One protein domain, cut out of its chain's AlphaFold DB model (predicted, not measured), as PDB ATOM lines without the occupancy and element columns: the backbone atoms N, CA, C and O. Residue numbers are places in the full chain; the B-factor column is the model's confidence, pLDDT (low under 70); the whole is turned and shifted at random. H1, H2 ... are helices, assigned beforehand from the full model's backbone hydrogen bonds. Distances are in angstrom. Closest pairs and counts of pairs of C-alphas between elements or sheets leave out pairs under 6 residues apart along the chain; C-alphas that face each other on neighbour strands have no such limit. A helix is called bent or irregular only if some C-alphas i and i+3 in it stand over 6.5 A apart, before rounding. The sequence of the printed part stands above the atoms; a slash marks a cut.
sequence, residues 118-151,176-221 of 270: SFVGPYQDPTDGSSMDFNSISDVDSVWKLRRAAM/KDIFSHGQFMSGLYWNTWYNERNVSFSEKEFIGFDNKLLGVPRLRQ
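What this domain is: This is residues 118 to 151 and 176 to 221 of the 270 residues of the protein "PKD_channel domain-containing protein" of Echinostoma caproni (UniProt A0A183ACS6). With little regular structure, this is mostly loops around a short spine: H1 and H3 set almost end to end, with little H2 near H3. Two long unnamed stretches, residues 118 to 139 and 189 to 221, make much of the rest, each with a short antiparallel pairing: 123 to 124 with 131 to 132, and 206 to 207 with 211 to 212. The 80 printed residues have three named helices, H1, H2, H3, and no named strand; 18 residues lie in these, class all helix. It is compact, radius of gyration of the C-alphas 13.4 A, spanning 38 by 30 by 22 A.

Where its parts are: H1, residues 140 to 147, runs 10.7 A from C-alpha 140 at (-122.591, -28.037, -11.958). H3, residues 183 to 188, runs 8.6 A to C-alpha 188 at (-102.236, -32.400, -6.381). H2, residues 177 to 180, is only just irregular: C-alphas 177 and 180 are 6.7 A apart.

How they stand to each other: H1 and H3 touch, closest C-alphas Leu 146 and Gln 183 at 5.5 A, at a shallow tilt of 30 degrees, the same way. H2 and H3 are close but not clearly touching, closest C-alphas Ser 180 and Ser 186 at 5.9 A. H1 and H2 are apart. Every O i to N i+4 pair in H1 and H3 is within hydrogen-bond range; H2 is too short for one.

The domain as a whole: Residues 152 to 175 are not printed; C-alphas 151 and 176 are 12.7 A apart across this cut. H2 to H3 is a tight link. The pLDDT is under 70 at residues 126 to 128, 147 to 151 and 176 to 182.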
ATOM      1  N   SER A 118    -101.080 -27.616 -14.835       81.69
ATOM      2  CA  SER A 118    -101.314 -28.916 -14.200       81.69
ATOM      3  C   SER A 118    -102.692 -29.041 -13.536       81.69
ATOM      4  O   SER A 118    -103.209 -30.153 -13.432       81.69
ATOM      5  N   PHE A 119    -103.286 -27.939 -13.070       83.12
ATOM      6  CA  PHE A 119    -104.600 -27.947 -12.416       83.12
ATOM      7  C   PHE A 119    -105.747 -27.556 -13.354       83.12
ATOM      8  O   PHE A 119    -106.878 -27.982 -13.133       83.12
ATOM      9  N   VAL A 120    -105.464 -26.719 -14.358       82.94
ATOM     10  CA  VAL A 120    -106.465 -26.009 -15.180       82.94
ATOM     11  C   VAL A 120    -106.384 -26.387 -16.671       82.94
ATOM     12  O   VAL A 120    -107.199 -25.925 -17.466       82.94
ATOM     13  N   GLY A 121    -105.420 -27.223 -17.066       79.12
ATOM     14  CA  GLY A 121    -105.215 -27.652 -18.454       79.12
ATOM     15  C   GLY A 121    -106.360 -28.501 -19.039       79.12
ATOM     16  O   GLY A 121    -107.413 -28.651 -18.418       79.12
ATOM     17  N   PRO A 122    -106.179 -29.099 -20.225       75.00
ATOM     18  CA  PRO A 122    -107.180 -29.989 -20.804       75.00
ATOM     19  C   PRO A 122    -107.265 -31.295 -20.002       75.00
ATOM     20  O   PRO A 122    -106.286 -32.036 -19.891       75.00
ATOM     21  N   TYR A 123    -108.437 -31.590 -19.443       74.88
ATOM     22  CA  TYR A 123    -108.723 -32.872 -18.804       74.88
ATOM     23  C   TYR A 123    -109.367 -33.822 -19.802       74.88
ATOM     24  O   TYR A 123    -110.395 -33.489 -20.380       74.88
ATOM     25  N   GLN A 124    -108.811 -35.020 -19.962       74.31
ATOM     26  CA  GLN A 124    -109.464 -36.098 -20.701       74.31
ATOM     27  C   GLN A 124    -110.084 -37.083 -19.719       74.31
ATOM     28  O   GLN A 124    -109.380 -37.644 -18.878       74.31
ATOM     29  N   ASP A 125    -111.395 -37.296 -19.827       71.06
ATOM     30  CA  ASP A 125    -112.082 -38.284 -19.005       71.06
ATOM     31  C   ASP A 125    -111.684 -39.701 -19.463       71.06
ATOM     32  O   ASP A 125    -111.937 -40.058 -20.618       71.06
ATOM     33  N   PRO A 126    -111.101 -40.541 -18.587       66.50
ATOM     34  CA  PRO A 126    -110.720 -41.910 -18.934       66.50
ATOM     35  C   PRO A 126    -111.899 -42.797 -19.354       66.50
ATOM     36  O   PRO A 126    -111.689 -43.829 -19.984       66.50
ATOM     37  N   THR A 127    -113.127 -42.434 -18.971       67.00
ATOM     38  CA  THR A 127    -114.324 -43.260 -19.194       67.00
ATOM     39  C   THR A 127    -115.029 -42.980 -20.518       67.00
ATOM     40  O   THR A 127    -115.608 -43.895 -21.098       67.00
ATOM     41  N   ASP A 128    -114.961 -41.743 -21.004       68.25
ATOM     42  CA  ASP A 128    -115.716 -41.260 -22.172       68.25
ATOM     43  C   ASP A 128    -114.797 -40.674 -23.265       68.25
ATOM     44  O   ASP A 128    -115.230 -40.397 -24.379       68.25
ATOM     45  N   GLY A 129    -113.507 -40.474 -22.966       70.94
ATOM     46  CA  GLY A 129    -112.538 -39.856 -23.879       70.94
ATOM     47  C   GLY A 129    -112.831 -38.384 -24.186       70.94
ATOM     48  O   GLY A 129    -112.159 -37.778 -25.023       70.94
ATOM     49  N   SER A 130    -113.832 -37.795 -23.528       70.69
ATOM     50  CA  SER A 130    -114.203 -36.400 -23.692       70.69
ATOM     51  C   SER A 130    -113.155 -35.497 -23.039       70.69
ATOM     52  O   SER A 130    -112.748 -35.697 -21.895       70.69
ATOM     53  N   SER A 131    -112.694 -34.501 -23.801       75.25
ATOM     54  CA  SER A 131    -111.803 -33.454 -23.307       75.25
ATOM     55  C   SER A 131    -112.640 -32.305 -22.761       75.25
ATOM     56  O   SER A 131    -113.514 -31.795 -23.462       75.25
ATOM     57  N   MET A 132    -112.369 -31.879 -21.534       74.50
ATOM     58  CA  MET A 132    -112.961 -30.687 -20.939       74.50
ATOM     59  C   MET A 132    -111.859 -29.727 -20.510       74.50
ATOM     60  O   MET A 132    -110.914 -30.116 -19.828       74.50
ATOM     61  N   ASP A 133    -112.020 -28.465 -20.891       81.44
ATOM     62  CA  ASP A 133    -111.160 -27.375 -20.447       81.44
ATOM     63  C   ASP A 133    -111.839 -26.657 -19.284       81.44
ATOM     64  O   ASP A 133    -113.062 -26.509 -19.253       81.44
ATOM     65  N   PHE A 134    -111.058 -26.131 -18.344       80.50
ATOM     66  CA  PHE A 134    -111.619 -25.395 -17.210       80.50
ATOM     67  C   PHE A 134    -112.483 -24.195 -17.636       80.50
ATOM     68  O   PHE A 134    -113.510 -23.900 -17.028       80.50
ATOM     69  N   ASN A 135    -112.098 -23.521 -18.723       84.44
ATOM     70  CA  ASN A 135    -112.806 -22.345 -19.230       84.44
ATOM     71  C   ASN A 135    -114.143 -22.676 -19.912       84.44
ATOM     72  O   ASN A 135    -114.959 -21.776 -20.096       84.44
ATOM     73  N   SER A 136    -114.376 -23.933 -20.301       84.50
ATOM     74  CA  SER A 136    -115.626 -24.358 -20.941       84.50
ATOM     75  C   SER A 136    -116.650 -24.929 -19.953       84.50
ATOM     76  O   SER A 136    -117.713 -25.394 -20.367       84.50
ATOM     77  N   ILE A 137    -116.375 -24.859 -18.644       83.38
ATOM     78  CA  ILE A 137    -117.284 -25.336 -17.599       83.38
ATOM     79  C   ILE A 137    -118.488 -24.396 -17.482       83.38
ATOM     80  O   ILE A 137    -118.369 -23.248 -17.061       83.38
ATOM     81  N   SER A 138    -119.668 -24.919 -17.806       84.69
ATOM     82  CA  SER A 138    -120.941 -24.195 -17.720       84.69
ATOM     83  C   SER A 138    -121.946 -24.817 -16.749       84.69
ATOM     84  O   SER A 138    -122.850 -24.121 -16.291       84.69
ATOM     85  N   ASP A 139    -121.789 -26.097 -16.411       87.50
ATOM     86  CA  ASP A 139    -122.746 -26.854 -15.604       87.50
ATOM     87  C   ASP A 139    -122.140 -27.369 -14.292       87.50
ATOM     88  O   ASP A 139    -120.935 -27.622 -14.187       87.50
ATOM     89  N   VAL A 140    -122.993 -27.553 -13.284       83.25
ATOM     90  CA  VAL A 140    -122.591 -28.037 -11.958       83.25
ATOM     91  C   VAL A 140    -122.072 -29.471 -12.011       83.25
ATOM     92  O   VAL A 140    -121.121 -29.791 -11.297       83.25
ATOM     93  N   ASP A 141    -122.606 -30.320 -12.891       81.19
ATOM     94  CA  ASP A 141    -122.122 -31.694 -13.026       81.19
ATOM     95  C   ASP A 141    -120.716 -31.721 -13.635       81.19
ATOM     96  O   ASP A 141    -119.867 -32.519 -13.225       81.19
ATOM     97  N   SER A 142    -120.416 -30.790 -14.543       77.56
ATOM     98  CA  SER A 142    -119.069 -30.594 -15.092       77.56
ATOM     99  C   SER A 142    -118.073 -30.118 -14.029       77.56
ATOM    100  O   SER A 142    -116.931 -30.581 -14.013       77.56
ATOM    101  N   VAL A 143    -118.503 -29.280 -13.076       80.00
ATOM    102  CA  VAL A 143    -117.679 -28.905 -11.909       80.00
ATOM    103  C   VAL A 143    -117.336 -30.134 -11.063       80.00
ATOM    104  O   VAL A 143    -116.191 -30.297 -10.626       80.00
ATOM    105  N   TRP A 144    -118.304 -31.025 -10.835       77.00
ATOM    106  CA  TRP A 144    -118.071 -32.246 -10.063       77.00
ATOM    107  C   TRP A 144    -117.167 -33.244 -10.785       77.00
ATOM    108  O   TRP A 144    -116.381 -33.911 -10.116       77.00
ATOM    109  N   LYS A 145    -117.204 -33.313 -12.122       73.94
ATOM    110  CA  LYS A 145    -116.263 -34.121 -12.920       73.94
ATOM    111  C   LYS A 145    -114.812 -33.662 -12.738       73.94
ATOM    112  O   LYS A 145    -113.957 -34.494 -12.459       73.94
ATOM    113  N   LEU A 146    -114.544 -32.353 -12.782       71.31
ATOM    114  CA  LEU A 146    -113.207 -31.790 -12.531       71.31
ATOM    115  C   LEU A 146    -112.690 -32.139 -11.126       71.31
ATOM    116  O   LEU A 146    -111.517 -32.463 -10.926       71.31
ATOM    117  N   ARG A 147    -113.587 -32.044 -10.139       66.81
ATOM    118  CA  ARG A 147    -113.258 -32.256  -8.729       66.81
ATOM    119  C   ARG A 147    -113.128 -33.725  -8.354       66.81
ATOM    120  O   ARG A 147    -112.573 -33.966  -7.291       66.81
ATOM    121  N   ARG A 148    -113.642 -34.670  -9.150       61.28
ATOM    122  CA  ARG A 148    -113.869 -36.079  -8.777       61.28
ATOM    123  C   ARG A 148    -112.604 -36.820  -8.299       61.28
ATOM    124  O   ARG A 148    -112.132 -37.744  -8.935       61.28
ATOM    125  N   ALA A 149    -112.101 -36.524  -7.111       48.16
ATOM    126  CA  ALA A 149    -111.703 -37.580  -6.206       48.16
ATOM    127  C   ALA A 149    -112.996 -38.237  -5.756       48.16
ATOM    128  O   ALA A 149    -113.959 -37.536  -5.424       48.16
ATOM    129  N   ALA A 150    -113.034 -39.565  -5.708       38.53
ATOM    130  CA  ALA A 150    -113.941 -40.166  -4.753       38.53
ATOM    131  C   ALA A 150    -113.652 -39.492  -3.411       38.53
ATOM    132  O   ALA A 150    -112.535 -39.522  -2.900       38.53
ATOM    133  N   MET A 151    -114.632 -38.756  -2.905       34.28
ATOM    134  CA  MET A 151    -114.560 -38.138  -1.602       34.28
ATOM    135  C   MET A 151    -114.599 -39.299  -0.609       34.28
ATOM    136  O   MET A 151    -115.675 -39.700  -0.177       34.28
ATOM    137  N   LYS A 176    -108.460 -48.688  -5.391       39.56
ATOM    138  CA  LYS A 176    -107.385 -47.746  -5.670       39.56
ATOM    139  C   LYS A 176    -107.648 -46.871  -6.900       39.56
ATOM    140  O   LYS A 176    -107.317 -45.690  -6.847       39.56
ATOM    141  N   ASP A 177    -108.280 -47.402  -7.947       38.12
ATOM    142  CA  ASP A 177    -108.521 -46.651  -9.186       38.12
ATOM    143  C   ASP A 177    -109.597 -45.583  -8.980       38.12
ATOM    144  O   ASP A 177    -109.462 -44.454  -9.432       38.12
ATOM    145  N   ILE A 178    -110.606 -45.859  -8.153       39.75
ATOM    146  CA  ILE A 178    -111.730 -44.941  -7.912       39.75
ATOM    147  C   ILE A 178    -111.301 -43.665  -7.150       39.75
ATOM    148  O   ILE A 178    -112.028 -42.668  -7.145       39.75
ATOM    149  N   PHE A 179    -110.109 -43.637  -6.544       43.00
ATOM    150  CA  PHE A 179    -109.717 -42.567  -5.627       43.00
ATOM    151  C   PHE A 179    -109.153 -41.284  -6.267       43.00
ATOM    152  O   PHE A 179    -108.902 -40.313  -5.555       43.00
ATOM    153  N   SER A 180    -109.000 -41.195  -7.592       49.47
ATOM    154  CA  SER A 180    -108.342 -40.018  -8.193       49.47
ATOM    155  C   SER A 180    -108.712 -39.740  -9.654       49.47
ATOM    156  O   SER A 180    -107.837 -39.518 -10.483       49.47
ATOM    157  N   HIS A 181    -109.995 -39.733 -10.005       56.59
ATOM    158  CA  HIS A 181    -110.435 -39.435 -11.379       56.59
ATOM    159  C   HIS A 181    -110.817 -37.965 -11.601       56.59
ATOM    160  O   HIS A 181    -111.719 -37.659 -12.373       56.59
ATOM    161  N   GLY A 182    -110.164 -37.040 -10.902       66.69
ATOM    162  CA  GLY A 182    -110.425 -35.611 -11.024       66.69
ATOM    163  C   GLY A 182    -109.123 -34.907 -11.337       66.69
ATOM    164  O   GLY A 182    -108.154 -35.091 -10.601       66.69
ATOM    165  N   GLN A 183    -109.107 -34.084 -12.387       75.56
ATOM    166  CA  GLN A 183    -107.923 -33.338 -12.821       75.56
ATOM    167  C   GLN A 183    -107.206 -32.649 -11.657       75.56
ATOM    168  O   GLN A 183    -105.988 -32.735 -11.522       75.56
ATOM    169  N   PHE A 184    -107.982 -32.012 -10.778       78.69
ATOM    170  CA  PHE A 184    -107.449 -31.288  -9.633       78.69
ATOM    171  C   PHE A 184    -106.713 -32.204  -8.645       78.69
ATOM    172  O   PHE A 184    -105.655 -31.852  -8.133       78.69
ATOM    173  N   MET A 185    -107.261 -33.390  -8.382       79.50
ATOM    174  CA  MET A 185    -106.711 -34.325  -7.399       79.50
ATOM    175  C   MET A 185    -105.518 -35.091  -7.958       79.50
ATOM    176  O   MET A 185    -104.549 -35.292  -7.235       79.50
ATOM    177  N   SER A 186    -105.546 -35.429  -9.247       77.50
ATOM    178  CA  SER A 186    -104.406 -36.024  -9.949       77.50
ATOM    179  C   SER A 186    -103.230 -35.053 -10.084       77.50
ATOM    180  O   SER A 186    -102.087 -35.485 -10.016       77.50
ATOM    181  N   GLY A 187    -103.498 -33.749 -10.227       79.25
ATOM    182  CA  GLY A 187    -102.460 -32.713 -10.217       79.25
ATOM    183  C   GLY A 187    -101.917 -32.387  -8.821       79.25
ATOM    184  O   GLY A 187    -100.813 -31.868  -8.697       79.25
ATOM    185  N   LEU A 188    -102.671 -32.672  -7.754       81.81
ATOM    186  CA  LEU A 188    -102.236 -32.400  -6.381       81.81
ATOM    187  C   LEU A 188    -101.500 -33.583  -5.742       81.81
ATOM    188  O   LEU A 188    -100.543 -33.383  -4.998       81.81
ATOM    189  N   TYR A 189    -101.960 -34.802  -6.021       79.81
ATOM    190  CA  TYR A 189    -101.459 -36.034  -5.423       79.81
ATOM    191  C   TYR A 189    -101.036 -37.021  -6.514       79.81
ATOM    192  O   TYR A 189    -101.837 -37.827  -6.992       79.81
ATOM    193  N   TRP A 190     -99.752 -37.002  -6.873       77.31
ATOM    194  CA  TRP A 190     -99.178 -37.998  -7.776       77.31
ATOM    195  C   TRP A 190     -98.837 -39.296  -7.045       77.31
ATOM    196  O   TRP A 190     -98.222 -39.300  -5.980       77.31
ATOM    197  N   ASN A 191     -99.211 -40.423  -7.650       76.38
ATOM    198  CA  ASN A 191     -98.922 -41.757  -7.116       76.38
ATOM    199  C   ASN A 191     -97.797 -42.479  -7.878       76.38
ATOM    200  O   ASN A 191     -97.195 -43.412  -7.339       76.38
ATOM    201  N   THR A 192     -97.500 -42.053  -9.107       81.44
ATOM    202  CA  THR A 192     -96.527 -42.680 -10.008       81.44
ATOM    203  C   THR A 192     -95.606 -41.646 -10.651       81.44
ATOM    204  O   THR A 192     -95.974 -40.496 -10.877       81.44
ATOM    205  N   TRP A 193     -94.383 -42.079 -10.936       79.19
ATOM    206  CA  TRP A 193     -93.397 -41.379 -11.746       79.19
ATOM    207  C   TRP A 193     -93.748 -41.456 -13.239       79.19
ATOM    208  O   TRP A 193     -94.560 -42.278 -13.665       79.19
ATOM    209  N   TYR A 194     -93.047 -40.668 -14.060       79.19
ATOM    210  CA  TYR A 194     -93.166 -40.685 -15.528       79.19
ATOM    211  C   TYR A 194     -92.853 -42.050 -16.171       79.19
ATOM    212  O   TYR A 194     -93.182 -42.282 -17.327       79.19
ATOM    213  N   ASN A 195     -92.184 -42.943 -15.440       86.88
ATOM    214  CA  ASN A 195     -91.859 -44.308 -15.850       86.88
ATOM    215  C   ASN A 195     -92.798 -45.354 -15.220       86.88
ATOM    216  O   ASN A 195     -92.406 -46.513 -15.088       86.88
ATOM    217  N   GLU A 196     -93.977 -44.925 -14.761       84.31
ATOM    218  CA  GLU A 196     -95.023 -45.764 -14.160       84.31
ATOM    219  C   GLU A 196     -94.607 -46.478 -12.865       84.31
ATOM    220  O   GLU A 196     -95.324 -47.333 -12.346       84.31
ATOM    221  N   ARG A 197     -93.457 -46.120 -12.285       85.31
ATOM    222  CA  ARG A 197     -93.056 -46.634 -10.974       85.31
ATOM    223  C   ARG A 197     -93.738 -45.842  -9.877       85.31
ATOM    224  O   ARG A 197     -93.870 -44.627  -9.975       85.31
ATOM    225  N   ASN A 198     -94.118 -46.510  -8.797       86.31
ATOM    226  CA  ASN A 198     -94.721 -45.826  -7.658       86.31
ATOM    227  C   ASN A 198     -93.727 -44.864  -6.996       86.31
ATOM    228  O   ASN A 198     -92.545 -45.179  -6.843       86.31
ATOM    229  N   VAL A 199     -94.239 -43.707  -6.586       83.06
ATOM    230  CA  VAL A 199     -93.493 -42.704  -5.818       83.06
ATOM    231  C   VAL A 199     -93.296 -43.205  -4.381       83.06
ATOM    232  O   VAL A 199     -94.167 -43.885  -3.829       83.06
ATOM    233  N   SER A 200     -92.142 -42.916  -3.769       83.75
ATOM    234  CA  SER A 200     -91.891 -43.289  -2.372       83.75
ATOM    235  C   SER A 200     -92.749 -42.458  -1.407       83.75
ATOM    236  O   SER A 200     -93.234 -41.380  -1.750       83.75
ATOM    237  N   PHE A 201     -92.943 -42.931  -0.170       77.06
ATOM    238  CA  PHE A 201     -93.794 -42.236   0.808       77.06
ATOM    239  C   PHE A 201     -93.341 -40.789   1.081       77.06
ATOM    240  O   PHE A 201     -94.179 -39.903   1.194       77.06
ATOM    241  N   SER A 202     -92.029 -40.534   1.123       77.62
ATOM    242  CA  SER A 202     -91.463 -39.194   1.338       77.62
ATOM    243  C   SER A 202     -91.630 -38.246   0.150       77.62
ATOM    244  O   SER A 202     -91.560 -37.035   0.326       77.62
ATOM    245  N   GLU A 203     -91.827 -38.782  -1.053       75.94
ATOM    246  CA  GLU A 203     -91.918 -38.013  -2.299       75.94
ATOM    247  C   GLU A 203     -93.375 -37.782  -2.736       75.94
ATOM    248  O   GLU A 203     -93.645 -36.970  -3.615       75.94
ATOM    249  N   LYS A 204     -94.336 -38.452  -2.088       76.38
ATOM    250  CA  LYS A 204     -95.770 -38.350  -2.396       76.38
ATOM    251  C   LYS A 204     -96.361 -36.959  -2.123       76.38
ATOM    252  O   LYS A 204     -97.421 -36.620  -2.641       76.38
ATOM    253  N   GLU A 205     -95.681 -36.153  -1.311       75.75
ATOM    254  CA  GLU A 205     -96.061 -34.771  -0.993       75.75
ATOM    255  C   GLU A 205     -95.564 -33.750  -2.033       75.75
ATOM    256  O   GLU A 205     -95.758 -32.552  -1.834       75.75
ATOM    257  N   PHE A 206     -94.903 -34.178  -3.115       81.50
ATOM    258  CA  PHE A 206     -94.360 -33.268  -4.122       81.50
ATOM    259  C   PHE A 206     -95.270 -33.141  -5.355       81.50
ATOM    260  O   PHE A 206     -95.613 -34.120  -6.014       81.50
ATOM    261  N   ILE A 207     -95.616 -31.903  -5.697       80.19
ATOM    262  CA  ILE A 207     -96.318 -31.500  -6.918       80.19
ATOM    263  C   ILE A 207     -95.263 -31.258  -7.998       80.19
ATOM    264  O   ILE A 207     -94.381 -30.412  -7.831       80.19
ATOM    265  N   GLY A 208     -95.345 -31.978  -9.118       74.44
ATOM    266  CA  GLY A 208     -94.386 -31.819 -10.216       74.44
ATOM    267  C   GLY A 208     -92.935 -32.097  -9.803       74.44
ATOM    268  O   GLY A 208     -92.026 -31.468 -10.335       74.44
ATOM    269  N   PHE A 209     -92.735 -33.009  -8.844       71.62
ATOM    270  CA  PHE A 209     -91.448 -33.492  -8.317       71.62
ATOM    271  C   PHE A 209     -90.625 -32.499  -7.477       71.62
ATOM    272  O   PHE A 209     -89.990 -32.930  -6.520       71.62
ATOM    273  N   ASP A 210     -90.698 -31.193  -7.744       81.25
ATOM    274  CA  ASP A 210     -89.858 -30.192  -7.064       81.25
ATOM    275  C   ASP A 210     -90.600 -29.359  -6.002       81.25
ATOM    276  O   ASP A 210     -89.969 -28.731  -5.149       81.25
ATOM    277  N   ASN A 211     -91.939 -29.363  -6.000       85.94
ATOM    278  CA  ASN A 211     -92.723 -28.479  -5.129       85.94
ATOM    279  C   ASN A 211     -93.370 -29.233  -3.985       85.94
ATOM    280  O   ASN A 211     -94.258 -30.049  -4.201       85.94
ATOM    281  N   LYS A 212     -93.004 -28.912  -2.747       87.00
ATOM    282  CA  LYS A 212     -93.629 -29.534  -1.580       87.00
ATOM    283  C   LYS A 212     -95.026 -28.962  -1.314       87.00
ATOM    284  O   LYS A 212     -95.177 -27.758  -1.099       87.00
ATOM    285  N   LEU A 213     -96.029 -29.831  -1.250       85.44
ATOM    286  CA  LEU A 213     -97.365 -29.496  -0.772       85.44
ATOM    287  C   LEU A 213     -97.320 -29.229   0.737       85.44
ATOM    288  O   LEU A 213     -96.846 -30.047   1.524       85.44
ATOM    289  N   LEU A 214     -97.826 -28.069   1.145       89.06
ATOM    290  CA  LEU A 214     -97.932 -27.698   2.551       89.06
ATOM    291  C   LEU A 214     -99.367 -27.912   3.035       89.06
ATOM    292  O   LEU A 214    -100.288 -27.214   2.611       89.06
ATOM    293  N   GLY A 215     -99.543 -28.861   3.955       86.94
ATOM    294  CA  GLY A 215    -100.843 -29.180   4.537       86.94
ATOM    295  C   GLY A 215    -101.771 -29.894   3.554       86.94
ATOM    296  O   GLY A 215    -101.350 -30.760   2.792       86.94
ATOM    297  N   VAL A 216    -103.058 -29.552   3.606       83.75
ATOM    298  CA  VAL A 216    -104.107 -30.165   2.783       83.75
ATOM    299  C   VAL A 216    -105.001 -29.087   2.169       83.75
ATOM    300  O   VAL A 216    -105.212 -28.039   2.792       83.75
ATOM    301  N   PRO A 217    -105.549 -29.311   0.963       82.75
ATOM    302  CA  PRO A 217    -106.456 -28.362   0.334       82.75
ATOM    303  C   PRO A 217    -107.747 -28.247   1.154       82.75
ATOM    304  O   PRO A 217    -108.329 -29.245   1.580       82.75
ATOM    305  N   ARG A 218    -108.231 -27.018   1.345       82.06
ATOM    306  CA  ARG A 218    -109.513 -26.745   2.002       82.06
ATOM    307  C   ARG A 218    -110.490 -26.149   0.998       82.06
ATOM    308  O   ARG A 218    -110.252 -25.070   0.462       82.06
ATOM    309  N   LEU A 219    -111.626 -26.813   0.812       81.12
ATOM    310  CA  LEU A 219    -112.748 -26.277   0.047       81.12
ATOM    311  C   LEU A 219    -113.629 -25.410   0.950       81.12
ATOM    312  O   LEU A 219    -113.953 -25.797   2.072       81.12
ATOM    313  N   ARG A 220    -114.022 -24.234   0.454       84.25
ATOM    314  CA  ARG A 220    -114.978 -23.337   1.113       84.25
ATOM    315  C   ARG A 220    -116.173 -23.133   0.192       84.25
ATOM    316  O   ARG A 220    -116.005 -23.009  -1.019       84.25
ATOM    317  N   GLN A 221    -117.368 -23.103   0.767       85.75
ATOM    318  CA  GLN A 221    -118.614 -22.896   0.039       85.75
ATOM    319  C   GLN A 221    -119.393 -21.754   0.684       85.75
ATOM    320  O   GLN A 221    -119.504 -21.681   1.906       85.75
TER     321      GLN A 221